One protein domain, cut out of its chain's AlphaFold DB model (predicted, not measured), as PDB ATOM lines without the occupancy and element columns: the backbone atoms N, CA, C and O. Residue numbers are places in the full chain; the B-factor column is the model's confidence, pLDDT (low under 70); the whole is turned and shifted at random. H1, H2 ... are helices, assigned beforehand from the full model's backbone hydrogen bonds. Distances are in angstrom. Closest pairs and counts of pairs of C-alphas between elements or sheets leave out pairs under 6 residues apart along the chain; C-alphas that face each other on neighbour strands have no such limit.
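What this domain is: This is residues 4 to 89 of the 96 residues of an uncharacterized protein of Thiomonas sp. 13-64-67 (UniProt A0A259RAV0). A helical hairpin of H1 and H2 makes one end of this domain, a long looped stretch with no named element, residues 45 to 81, runs on from it, and the short helix H3 makes the far end. The first part of H1, residues 4 to 12, sticks out from the hairpin, and residues 80 to 86, of which 82 to 86 belong to H3, stand free at the other end. The printed part has 86 residues with three named helices, H1, H2 and H3 in that order along the chain, and no named strand; the class is all helix. The whole is loose, with a radius of gyration of the C-alphas of 16.4 A, and flat, spanning 55 by 32 by 16 A.

How they stand to each other: Begin with H1, residues 4 to 26, and go on through a tight link of 4 residues to H2, residues 31 to 44. H1 and H2 touch, with 18 pairs of C-alphas within 8 A; look at Glu 21 and Ala 34, whose C-alphas are the closest of the two helices at 4.9 A. They form a helical hairpin, running opposite ways at a tilt of 36 degrees, only just steep. Farther along you reach H3, residues 82 to 89, which touches no helix: it is apart from H1 and apart from H2. In the backbones of H1, H2 and H3, every O i to N i+4 pair is within hydrogen-bond range.

Where its parts are: Find C-alpha 4 at (10.503, -3.785, 40.906); from there H1 runs 23 residues to C-alpha 26 at (14.667, 14.593, 13.450), 33.3 A from first to last C-alpha. Then look for Pro 31, where H2 begins; it runs 14 residues to Ser 44 and is 19.4 A long from first to last C-alpha. H3 has 8 residues, from Pro 82 to Leu 89, with 10.7 A between its first and last C-alphas; it ends at C-alpha 89, at (49.147, 17.544, 14.870).

The domain as a whole: Compare Ala 4 with Glu 83: their C-alphas are the two farthest apart in the domain, at 57.1 A. The first and last printed C-alphas, those of Ala 4 and Leu 89, are 51.2 A apart. Without the stretches that stand free, the body has 70 residues and spans 42 by 24 by 16 A. The link from H2 to H3 is long, with 37 residues. The printed part has no cut. In the B-factor column you will find a mean pLDDT of 94.8 for the printed part, and no printed residue is under 70.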
ATOM      1  N   ALA A   4      11.056  -5.102  41.201       97.88
ATOM      2  CA  ALA A   4      10.503  -3.785  40.906       97.88
ATOM      3  C   ALA A   4      11.571  -2.855  40.314       97.88
ATOM      4  O   ALA A   4      11.308  -2.137  39.353       97.88
ATOM      5  N   GLU A   5      12.792  -2.916  40.836       97.62
ATOM      6  CA  GLU A   5      13.946  -2.196  40.310       97.62
ATOM      7  C   GLU A   5      14.316  -2.679  38.911       97.62
ATOM      8  O   GLU A   5      14.532  -1.870  38.012       97.62
ATOM      9  N   ARG A   6      14.297  -3.994  38.677       96.62
ATOM     10  CA  ARG A   6      14.553  -4.539  37.340       96.62
ATOM     11  C   ARG A   6      13.507  -4.089  36.316       96.62
ATOM     12  O   ARG A   6      13.863  -3.775  35.185       96.62
ATOM     13  N   LEU A   7      12.231  -4.038  36.701       97.06
ATOM     14  CA  LEU A   7      11.154  -3.558  35.831       97.06
ATOM     15  C   LEU A   7      11.296  -2.062  35.519       97.06
ATOM     16  O   LEU A   7      11.122  -1.676  34.367       97.06
ATOM     17  N   ARG A   8      11.685  -1.236  36.502       96.94
ATOM     18  CA  ARG A   8      11.992   0.189  36.276       96.94
ATOM     19  C   ARG A   8      13.127   0.385  35.274       96.94
ATOM     20  O   ARG A   8      13.034   1.256  34.418       96.94
ATOM     21  N   GLN A   9      14.175  -0.432  35.353       94.12
ATOM     22  CA  GLN A   9      15.284  -0.371  34.399       94.12
ATOM     23  C   GLN A   9      14.842  -0.721  32.975       94.12
ATOM     24  O   GLN A   9      15.253  -0.052  32.033       94.12
ATOM     25  N   ILE A  10      13.983  -1.732  32.818       92.56
ATOM     26  CA  ILE A  10      13.435  -2.116  31.508       92.56
ATOM     27  C   ILE A  10      12.579  -0.985  30.923       92.56
ATOM     28  O   ILE A  10      12.768  -0.623  29.767       92.56
ATOM     29  N   ASP A  11      11.681  -0.405  31.721       95.88
ATOM     30  CA  ASP A  11      10.826   0.717  31.310       95.88
ATOM     31  C   ASP A  11      11.653   1.963  30.937       95.88
ATOM     32  O   ASP A  11      11.413   2.585  29.905       95.88
ATOM     33  N   SER A  12      12.690   2.282  31.719       94.94
ATOM     34  CA  SER A  12      13.626   3.365  31.389       94.94
ATOM     35  C   SER A  12      14.338   3.113  30.060       94.94
ATOM     36  O   SER A  12      14.384   4.001  29.214       94.94
ATOM     37  N   ALA A  13      14.846   1.898  29.845       90.62
ATOM     38  CA  ALA A  13      15.545   1.543  28.614       90.62
ATOM     39  C   ALA A  13      14.618   1.556  27.384       90.62
ATOM     40  O   ALA A  13      15.053   1.929  26.296       90.62
ATOM     41  N   ALA A  14      13.341   1.192  27.548       91.75
ATOM     42  CA  ALA A  14      12.342   1.314  26.489       91.75
ATOM     43  C   ALA A  14      12.102   2.786  26.113       91.75
ATOM     44  O   ALA A  14      12.210   3.145  24.945       91.75
ATOM     45  N   ARG A  15      11.908   3.669  27.104       95.00
ATOM     46  CA  ARG A  15      11.768   5.118  26.861       95.00
ATOM     47  C   ARG A  15      12.993   5.726  26.185       95.00
ATOM     48  O   ARG A  15      12.864   6.626  25.360       95.00
ATOM     49  N   GLU A  16      14.188   5.258  26.535       94.12
ATOM     50  CA  GLU A  16      15.427   5.682  25.879       94.12
ATOM     51  C   GLU A  16      15.488   5.242  24.410       94.12
ATOM     52  O   GLU A  16      15.980   6.005  23.575       94.12
ATOM     53  N   ALA A  17      14.969   4.057  24.077       93.06
ATOM     54  CA  ALA A  17      14.862   3.593  22.696       93.06
ATOM     55  C   ALA A  17      13.877   4.454  21.884       93.06
ATOM     56  O   ALA A  17      14.255   4.937  20.815       93.06
ATOM     57  N   ASP A  18      12.691   4.746  22.424       95.81
ATOM     58  CA  ASP A  18      11.689   5.614  21.781       95.81
ATOM     59  C   ASP A  18      12.235   7.038  21.549       95.81
ATOM     60  O   ASP A  18      12.061   7.656  20.490       95.81
ATOM     61  N   ALA A  19      12.957   7.570  22.541       96.88
ATOM     62  CA  ALA A  19      13.606   8.872  22.439       96.88
ATOM     63  C   ALA A  19      14.722   8.870  21.384       96.88
ATOM     64  O   ALA A  19      14.907   9.854  20.664       96.88
ATOM     65  N   LEU A  20      15.484   7.780  21.283       96.56
ATOM     66  CA  LEU A  20      16.512   7.626  20.264       96.56
ATOM     67  C   LEU A  20      15.904   7.585  18.857       96.56
ATOM     68  O   LEU A  20      16.403   8.285  17.976       96.56
ATOM     69  N   GLU A  21      14.839   6.814  18.648       98.25
ATOM     70  CA  GLU A  21      14.118   6.767  17.374       98.25
ATOM     71  C   GLU A  21      13.680   8.167  16.932       98.25
ATOM     72  O   GLU A  21      14.061   8.621  15.849       98.25
ATOM     73  N   SER A  22      12.982   8.894  17.812       98.31
ATOM     74  CA  SER A  22      12.499  10.254  17.541       98.31
ATOM     75  C   SER A  22      13.634  11.188  17.103       98.31
ATOM     76  O   SER A  22      13.538  11.878  16.087       98.31
ATOM     77  N   ARG A  23      14.771  11.146  17.806       98.06
ATOM     78  CA  ARG A  23      15.946  11.976  17.487       98.06
ATOM     79  C   ARG A  23      16.609  11.593  16.168       98.06
ATOM     80  O   ARG A  23      17.176  12.453  15.495       98.06
ATOM     81  N   LEU A  24      16.595  10.314  15.796       98.38
ATOM     82  CA  LEU A  24      17.126   9.869  14.507       98.38
ATOM     83  C   LEU A  24      16.251  10.369  13.355       98.38
ATOM     84  O   LEU A  24      16.796  10.822  12.346       98.38
ATOM     85  N   ILE A  25      14.928  10.347  13.526       98.56
ATOM     86  CA  ILE A  25      13.972  10.903  12.559       98.56
ATOM     87  C   ILE A  25      14.208  12.407  12.384       98.56
ATOM     88  O   ILE A  25      14.382  12.873  11.257       98.56
ATOM     89  N   GLU A  26      14.321  13.161  13.481       98.38
ATOM     90  CA  GLU A  26      14.667  14.593  13.450       98.38
ATOM     91  C   GLU A  26      16.010  14.858  12.750       98.38
ATOM     92  O   GLU A  26      16.174  15.855  12.048       98.38
ATOM     93  N   ALA A  27      16.970  13.939  12.884       97.62
ATOM     94  CA  ALA A  27      18.264  13.997  12.210       97.62
ATOM     95  C   ALA A  27      18.226  13.561  10.728       97.62
ATOM     96  O   ALA A  27      19.282  13.439  10.094       97.62
ATOM     97  N   GLY A  28      17.038  13.318  10.167       98.00
ATOM     98  CA  GLY A  28      16.814  12.998   8.756       98.00
ATOM     99  C   GLY A  28      16.970  11.518   8.395       98.00
ATOM    100  O   GLY A  28      17.119  11.190   7.217       98.00
ATOM    101  N   VAL A  29      16.983  10.617   9.378       98.31
ATOM    102  CA  VAL A  29      16.901   9.166   9.146       98.31
ATOM    103  C   VAL A  29      15.444   8.797   8.851       98.31
ATOM    104  O   VAL A  29      14.536   9.375   9.442       98.31
ATOM    105  N   SER A  30      15.190   7.850   7.938       98.12
ATOM    106  CA  SER A  30      13.804   7.415   7.696       98.12
ATOM    107  C   SER A  30      13.232   6.710   8.935       98.12
ATOM    108  O   SER A  30      14.008   6.071   9.653       98.12
ATOM    109  N   PRO A  31      11.912   6.761   9.182       98.38
ATOM    110  CA  PRO A  31      11.298   6.097  10.334       98.38
ATOM    111  C   PRO A  31      11.681   4.617  10.455       98.38
ATOM    112  O   PRO A  31      12.144   4.173  11.499       98.38
ATOM    113  N   GLU A  32      11.657   3.873   9.347       98.06
ATOM    114  CA  GLU A  32      11.982   2.439   9.331       98.06
ATOM    115  C   GLU A  32      13.457   2.177   9.661       98.06
ATOM    116  O   GLU A  32      13.832   1.131  10.192       98.06
ATOM    117  N   GLN A  33      14.343   3.106   9.298       98.12
ATOM    118  CA  GLN A  33      15.757   3.019   9.649       98.12
ATOM    119  C   GLN A  33      16.009   3.439  11.099       98.12
ATOM    120  O   GLN A  33      16.921   2.887  11.719       98.12
ATOM    121  N   ALA A  34      15.232   4.388  11.622       98.31
ATOM    122  CA  ALA A  34      15.320   4.880  12.989       98.31
ATOM    123  C   ALA A  34      14.862   3.817  13.995       98.31
ATOM    124  O   ALA A  34      15.633   3.500  14.899       98.31
ATOM    125  N   GLU A  35      13.705   3.189  13.772       97.69
ATOM    126  CA  GLU A  35      13.182   2.077  14.581       97.69
ATOM    127  C   GLU A  35      14.213   0.940  14.659       97.69
ATOM    128  O   GLU A  35      14.729   0.595  15.725       97.69
ATOM    129  N   ARG A  36      14.659   0.440  13.497       97.75
ATOM    130  CA  ARG A  36      15.674  -0.627  13.417       97.75
ATOM    131  C   ARG A  36      16.990  -0.256  14.096       97.75
ATOM    132  O   ARG A  36      17.739  -1.139  14.526       97.75
ATOM    133  N   ALA A  37      17.339   1.029  14.121       97.69
ATOM    134  CA  ALA A  37      18.537   1.518  14.785       97.69
ATOM    135  C   ALA A  37      18.351   1.618  16.303       97.69
ATOM    136  O   ALA A  37      19.272   1.235  17.024       97.69
ATOM    137  N   ALA A  38      17.187   2.059  16.782       96.75
ATOM    138  CA  ALA A  38      16.839   2.089  18.197       96.75
ATOM    139  C   ALA A  38      16.788   0.672  18.789       96.75
ATOM    140  O   ALA A  38      17.466   0.396  19.777       96.75
ATOM    141  N   GLU A  39      16.131  -0.275  18.112       95.12
ATOM    142  CA  GLU A  39      16.132  -1.694  18.494       95.12
ATOM    143  C   GLU A  39      17.545  -2.288  18.518       95.12
ATOM    144  O   GLU A  39      17.930  -3.049  19.415       95.12
ATOM    145  N   LYS A  40      18.351  -1.960  17.501       95.88
ATOM    146  CA  LYS A  40      19.755  -2.365  17.449       95.88
ATOM    147  C   LYS A  40      20.523  -1.784  18.636       95.88
ATOM    148  O   LYS A  40      21.325  -2.513  19.215       95.88
ATOM    149  N   ALA A  41      20.287  -0.525  18.995       94.44
ATOM    150  CA  ALA A  41      20.959   0.120  20.113       94.44
ATOM    151  C   ALA A  41      20.589  -0.532  21.451       94.44
ATOM    152  O   ALA A  41      21.470  -0.878  22.237       94.44
ATOM    153  N   PHE A  42      19.296  -0.793  21.652       91.75
ATOM    154  CA  PHE A  42      18.765  -1.480  22.826       91.75
ATOM    155  C   PHE A  42      19.382  -2.875  23.013       91.75
ATOM    156  O   PHE A  42      19.784  -3.248  24.112       91.75
ATOM    157  N   ARG A  43      19.515  -3.650  21.929       92.75
ATOM    158  CA  ARG A  43      20.021  -5.033  21.983       92.75
ATOM    159  C   ARG A  43      21.544  -5.152  21.988       92.75
ATOM    160  O   ARG A  43      22.078  -6.097  22.561       92.75
ATOM    161  N   SER A  44      22.241  -4.288  21.257       92.19
ATOM    162  CA  SER A  44      23.659  -4.479  20.913       92.19
ATOM    163  C   SER A  44      24.574  -3.355  21.397       92.19
ATOM    164  O   SER A  44      25.785  -3.447  21.198       92.19
ATOM    165  N   GLY A  45      24.031  -2.333  22.056       89.44
ATOM    166  CA  GLY A  45      24.788  -1.212  22.604       89.44
ATOM    167  C   GLY A  45      24.846  -0.006  21.669       89.44
ATOM    168  O   GLY A  45      24.148   0.078  20.664       89.44
ATOM    169  N   LEU A  46      25.683   0.967  22.019       91.62
ATOM    170  CA  LEU A  46      25.657   2.302  21.421       91.62
ATOM    171  C   LEU A  46      25.929   2.307  19.906       91.62
ATOM    172  O   LEU A  46      26.761   1.560  19.384       91.62
ATOM    173  N   LEU A  47      25.248   3.210  19.198       96.94
ATOM    174  CA  LEU A  47      25.482   3.469  17.777       96.94
ATOM    175  C   LEU A  47      26.666   4.422  17.573       96.94
ATOM    176  O   LEU A  47      27.012   5.220  18.437       96.94
ATOM    177  N   CYS A  48      27.251   4.372  16.380       97.56
ATOM    178  CA  CYS A  48      28.427   5.144  16.004       97.56
ATOM    179  C   CYS A  48      28.194   6.660  16.001       97.56
ATOM    180  O   CYS A  48      29.124   7.413  16.285       97.56
ATOM    181  N   MET A  49      27.012   7.109  15.571       96.88
ATOM    182  CA  MET A  49      26.578   8.515  15.524       96.88
ATOM    183  C   MET A  49      27.460   9.505  14.743       96.88
ATOM    184  O   MET A  49      27.145  10.690  14.676       96.88
ATOM    185  N   ALA A  50      28.530   9.057  14.083       97.25
ATOM    186  CA  ALA A  50      29.313   9.914  13.199       97.25
ATOM    187  C   ALA A  50      28.451  10.392  12.020       97.25
ATOM    188  O   ALA A  50      27.692   9.609  11.445       97.25
ATOM    189  N   ARG A  51      28.587  11.667  11.638       97.44
ATOM    190  CA  ARG A  51      27.886  12.228  10.477       97.44
ATOM    191  C   ARG A  51      28.345  11.519   9.204       97.44
ATOM    192  O   ARG A  51      29.530  11.519   8.878       97.44
ATOM    193  N   THR A  52      27.403  10.923   8.484       97.00
ATOM    194  CA  THR A  52      27.668  10.275   7.198       97.00
ATOM    195  C   THR A  52      27.779  11.309   6.077       97.00
ATOM    196  O   THR A  52      27.373  12.464   6.224       97.00
ATOM    197  N   ARG A  53      28.248  10.883   4.897       96.31
ATOM    198  CA  ARG A  53      28.259  11.730   3.690       96.31
ATOM    199  C   ARG A  53      26.866  12.248   3.300       96.31
ATOM    200  O   ARG A  53      26.774  13.290   2.665       96.31
ATOM    201  N   LYS A  54      25.793  11.545   3.687       95.19
ATOM    202  CA  LYS A  54      24.399  11.953   3.438       95.19
ATOM    203  C   LYS A  54      23.885  12.997   4.438       95.19
ATOM    204  O   LYS A  54      22.755  13.438   4.315       95.19
ATOM    205  N   GLY A  55      24.687  13.374   5.434       97.00
ATOM    206  CA  GLY A  55      24.300  14.323   6.477       97.00
ATOM    207  C   GLY A  55      23.628  13.696   7.698       97.00
ATOM    208  O   GLY A  55      23.638  14.323   8.750       97.00
ATOM    209  N   THR A  56      23.142  12.456   7.601       97.94
ATOM    210  CA  THR A  56      22.500  11.722   8.703       97.94
ATOM    211  C   THR A  56      23.519  11.020   9.613       97.94
ATOM    212  O   THR A  56      24.650  10.759   9.173       97.94
ATOM    213  N   PRO A  57      23.165  10.689  10.869       98.31
ATOM    214  CA  PRO A  57      24.030   9.936  11.781       98.31
ATOM    215  C   PRO A  57      24.262   8.485  11.329       98.31
ATOM    216  O   PRO A  57      23.417   7.841  10.709       98.31
ATOM    217  N   CYS A  58      25.434   7.939  11.657       98.06
ATOM    218  CA  CYS A  58      25.782   6.553  11.364       98.06
ATOM    219  C   CYS A  58      25.072   5.568  12.308       98.06
ATOM    220  O   CYS A  58      25.272   5.611  13.520       98.06
ATOM    221  N   LEU A  59      24.343   4.612  11.721       97.75
ATOM    222  CA  LEU A  59      23.549   3.590  12.425       97.75
ATOM    223  C   LEU A  59      24.301   2.257  12.659       97.75
ATOM    224  O   LEU A  59      23.704   1.232  12.999       97.75
ATOM    225  N   CYS A  60      25.615   2.214  12.414       97.06
ATOM    226  CA  CYS A  60      26.446   1.062  12.779       97.06
ATOM    227  C   CYS A  60      26.686   1.034  14.293       97.06
ATOM    228  O   CYS A  60      26.707   2.091  14.913       97.06
ATOM    229  N   ILE A  61      26.954  -0.144  14.865       96.62
ATOM    230  CA  ILE A  61      27.406  -0.245  16.261       96.62
ATOM    231  C   ILE A  61      28.746   0.481  16.420       96.62
ATOM    232  O   ILE A  61      29.640   0.358  15.577       96.62
ATOM    233  N   GLY A  62      28.839   1.280  17.476       95.69
ATOM    234  CA  GLY A  62      30.003   2.054  17.882       95.69
ATOM    235  C   GLY A  62      30.867   1.308  18.893       95.69
ATOM    236  O   GLY A  62      31.096   1.808  19.985       95.69
ATOM    237  N   ASP A  63      31.334   0.112  18.548       91.38
ATOM    238  CA  ASP A  63      32.135  -0.762  19.424       91.38
ATOM    239  C   ASP A  63      33.633  -0.406  19.472       91.38
ATOM    240  O   ASP A  63      34.396  -0.981  20.248       91.38
ATOM    241  N   GLY A  64      34.072   0.540  18.642       87.56
ATOM    242  CA  GLY A  64      35.458   0.980  18.559       87.56
ATOM    243  C   GLY A  64      35.795   2.182  19.443       87.56
ATOM    244  O   GLY A  64      34.994   2.694  20.230       87.56
ATOM    245  N   ARG A  65      37.027   2.685  19.289       85.25
ATOM    246  CA  ARG A  65      37.540   3.816  20.078       85.25
ATOM    247  C   ARG A  65      36.636   5.047  19.942       85.25
ATOM    248  O   ARG A  65      36.333   5.485  18.833       85.25
ATOM    249  N   GLY A  66      36.252   5.622  21.085       86.69
ATOM    250  CA  GLY A  66      35.400   6.812  21.138       86.69
ATOM    251  C   GLY A  66      33.963   6.566  20.673       86.69
ATOM    252  O   GLY A  66      33.328   7.500  20.194       86.69
ATOM    253  N   GLY A  67      33.483   5.319  20.747       92.56
ATOM    254  CA  GLY A  67      32.121   4.955  20.362       92.56
ATOM    255  C   GLY A  67      31.896   4.931  18.851       92.56
ATOM    256  O   GLY A  67      30.767   5.074  18.402       92.56
ATOM    257  N   ARG A  68      32.953   4.814  18.033       95.62
ATOM    258  CA  ARG A  68      32.843   4.837  16.563       95.62
ATOM    259  C   ARG A  68      32.974   3.445  15.966       95.62
ATOM    260  O   ARG A  68      33.695   2.605  16.488       95.62
ATOM    261  N   CYS A  69      32.325   3.210  14.828       96.19
ATOM    262  CA  CYS A  69      32.457   1.959  14.084       96.19
ATOM    263  C   CYS A  69      33.750   1.928  13.253       96.19
ATOM    264  O   CYS A  69      34.389   2.961  13.019       96.19
ATOM    265  N   LYS A  70      34.101   0.755  12.711       94.50
ATOM    266  CA  LYS A  70      35.285   0.578  11.846       94.50
ATOM    267  C   LYS A  70      35.356   1.538  10.648       94.50
ATOM    268  O   LYS A  70      36.452   1.899  10.237       94.50
ATOM    269  N   PHE A  71      34.213   1.988  10.124       94.81
ATOM    270  CA  PHE A  71      34.152   2.907   8.980       94.81
ATOM    271  C   PHE A  71      34.376   4.377   9.357       94.81
ATOM    272  O   PHE A  71      34.738   5.174   8.500       94.81
ATOM    273  N   HIS A  72      34.206   4.735  10.631       95.62
ATOM    274  CA  HIS A  72      34.381   6.102  11.131       95.62
ATOM    275  C   HIS A  72      35.537   6.213  12.134       95.62
ATOM    276  O   HIS A  72      35.534   7.075  13.011       95.62
ATOM    277  N   GLY A  73      36.547   5.350  11.988       91.25
ATOM    278  CA  GLY A  73      37.787   5.413  12.763       91.25
ATOM    279  C   GLY A  73      37.790   4.601  14.058       91.25
ATOM    280  O   GLY A  73      38.787   4.637  14.768       91.25
ATOM    281  N   GLY A  74      36.748   3.815  14.338       93.25
ATOM    282  CA  GLY A  74      36.678   2.948  15.521       93.25
ATOM    283  C   GLY A  74      37.801   1.916  15.619       93.25
ATOM    284  O   GLY A  74      38.248   1.598  16.718       93.25
ATOM    285  N   ALA A  75      38.293   1.445  14.469       90.44
ATOM    286  CA  ALA A  75      39.437   0.537  14.359       90.44
ATOM    287  C   ALA A  75      40.779   1.269  14.144       90.44
ATOM    288  O   ALA A  75      41.827   0.634  14.039       90.44
ATOM    289  N   SER A  76      40.768   2.604  14.039       87.19
ATOM    290  CA  SER A  76      41.991   3.377  13.833       87.19
ATOM    291  C   SER A  76      42.801   3.442  15.123       87.19
ATOM    292  O   SER A  76      42.303   3.822  16.182       87.19
ATOM    293  N   THR A  77      44.087   3.123  15.026       87.00
ATOM    294  CA  THR A  77      45.065   3.297  16.112       87.00
ATOM    295  C   THR A  77      45.866   4.594  15.972       87.00
ATOM    296  O   THR A  77      46.856   4.781  16.674       87.00
ATOM    297  N   GLY A  78      45.484   5.465  15.035       86.81
ATOM    298  CA  GLY A  78      46.237   6.665  14.687       86.81
ATOM    299  C   GLY A  78      47.501   6.394  13.851       86.81
ATOM    300  O   GLY A  78      47.832   5.241  13.547       86.81
ATOM    301  N   PRO A  79      48.205   7.464  13.438       91.50
ATOM    302  CA  PRO A  79      49.421   7.364  12.640       91.50
ATOM    303  C   PRO A  79      50.572   6.737  13.437       91.50
ATOM    304  O   PRO A  79      50.892   7.154  14.551       91.50
ATOM    305  N   ARG A  80      51.236   5.744  12.836       93.19
ATOM    306  CA  ARG A  80      52.363   5.030  13.461       93.19
ATOM    307  C   ARG A  80      53.725   5.658  13.166       93.19
ATOM    308  O   ARG A  80      54.641   5.500  13.966       93.19
ATOM    309  N   THR A  81      53.857   6.388  12.059       94.69
ATOM    310  CA  THR A  81      55.126   7.009  11.656       94.69
ATOM    311  C   THR A  81      55.293   8.402  12.274       94.69
ATOM    312  O   THR A  81      54.294   9.094  12.491       94.69
ATOM    313  N   PRO A  82      56.535   8.858  12.537       95.50
ATOM    314  CA  PRO A  82      56.791  10.217  13.021       95.50
ATOM    315  C   PRO A  82      56.191  11.292  12.110       95.50
ATOM    316  O   PRO A  82      55.584  12.247  12.585       95.50
ATOM    317  N   GLU A  83      56.291  11.110  10.795       94.19
ATOM    318  CA  GLU A  83      55.702  12.029   9.825       94.19
ATOM    319  C   GLU A  83      54.173  12.047   9.875       94.19
ATOM    320  O   GLU A  83      53.577  13.120   9.932       94.19
ATOM    321  N   GLY A  84      53.532  10.875   9.944       91.81
ATOM    322  CA  GLY A  84      52.081  10.789  10.086       91.81
ATOM    323  C   GLY A  84      51.585  11.453  11.373       91.81
ATOM    324  O   GLY A  84      50.551  12.117  11.360       91.81
ATOM    325  N   LYS A  85      52.342  11.330  12.471       93.69
ATOM    326  CA  LYS A  85      52.054  12.028  13.734       93.69
ATOM    327  C   LYS A  85      52.179  13.541  13.579       93.69
ATOM    328  O   LYS A  85      51.273  14.254  13.995       93.69
ATOM    329  N   ARG A  86      53.246  14.030  12.934       94.25
ATOM    330  CA  ARG A  86      53.421  15.466  12.648       94.25
ATOM    331  C   ARG A  86      52.263  16.022  11.824       94.25
ATOM    332  O   ARG A  86      51.722  17.054  12.191       94.25
ATOM    333  N   ARG A  87      51.830  15.316  10.773       90.88
ATOM    334  CA  ARG A  87      50.675  15.729   9.956       90.88
ATOM    335  C   ARG A  87      49.370  15.781  10.746       90.88
ATOM    336  O   ARG A  87      48.595  16.699  10.542       90.88
ATOM    337  N   ALA A  88      49.128  14.819  11.635       88.00
ATOM    338  CA  ALA A  88      47.912  14.799  12.449       88.00
ATOM    339  C   ALA A  88      47.861  15.919  13.504       88.00
ATOM    340  O   ALA A  88      46.775  16.289  13.936       88.00
ATOM    341  N   LEU A  89      49.023  16.428  13.928       89.38
ATOM    342  CA  LEU A  89      49.147  17.544  14.870       89.38
ATOM    343  C   LEU A  89      49.243  18.908  14.179       89.38
ATOM    344  O   LEU A  89      49.090  19.931  14.842       89.38
TER     345      LEU A  89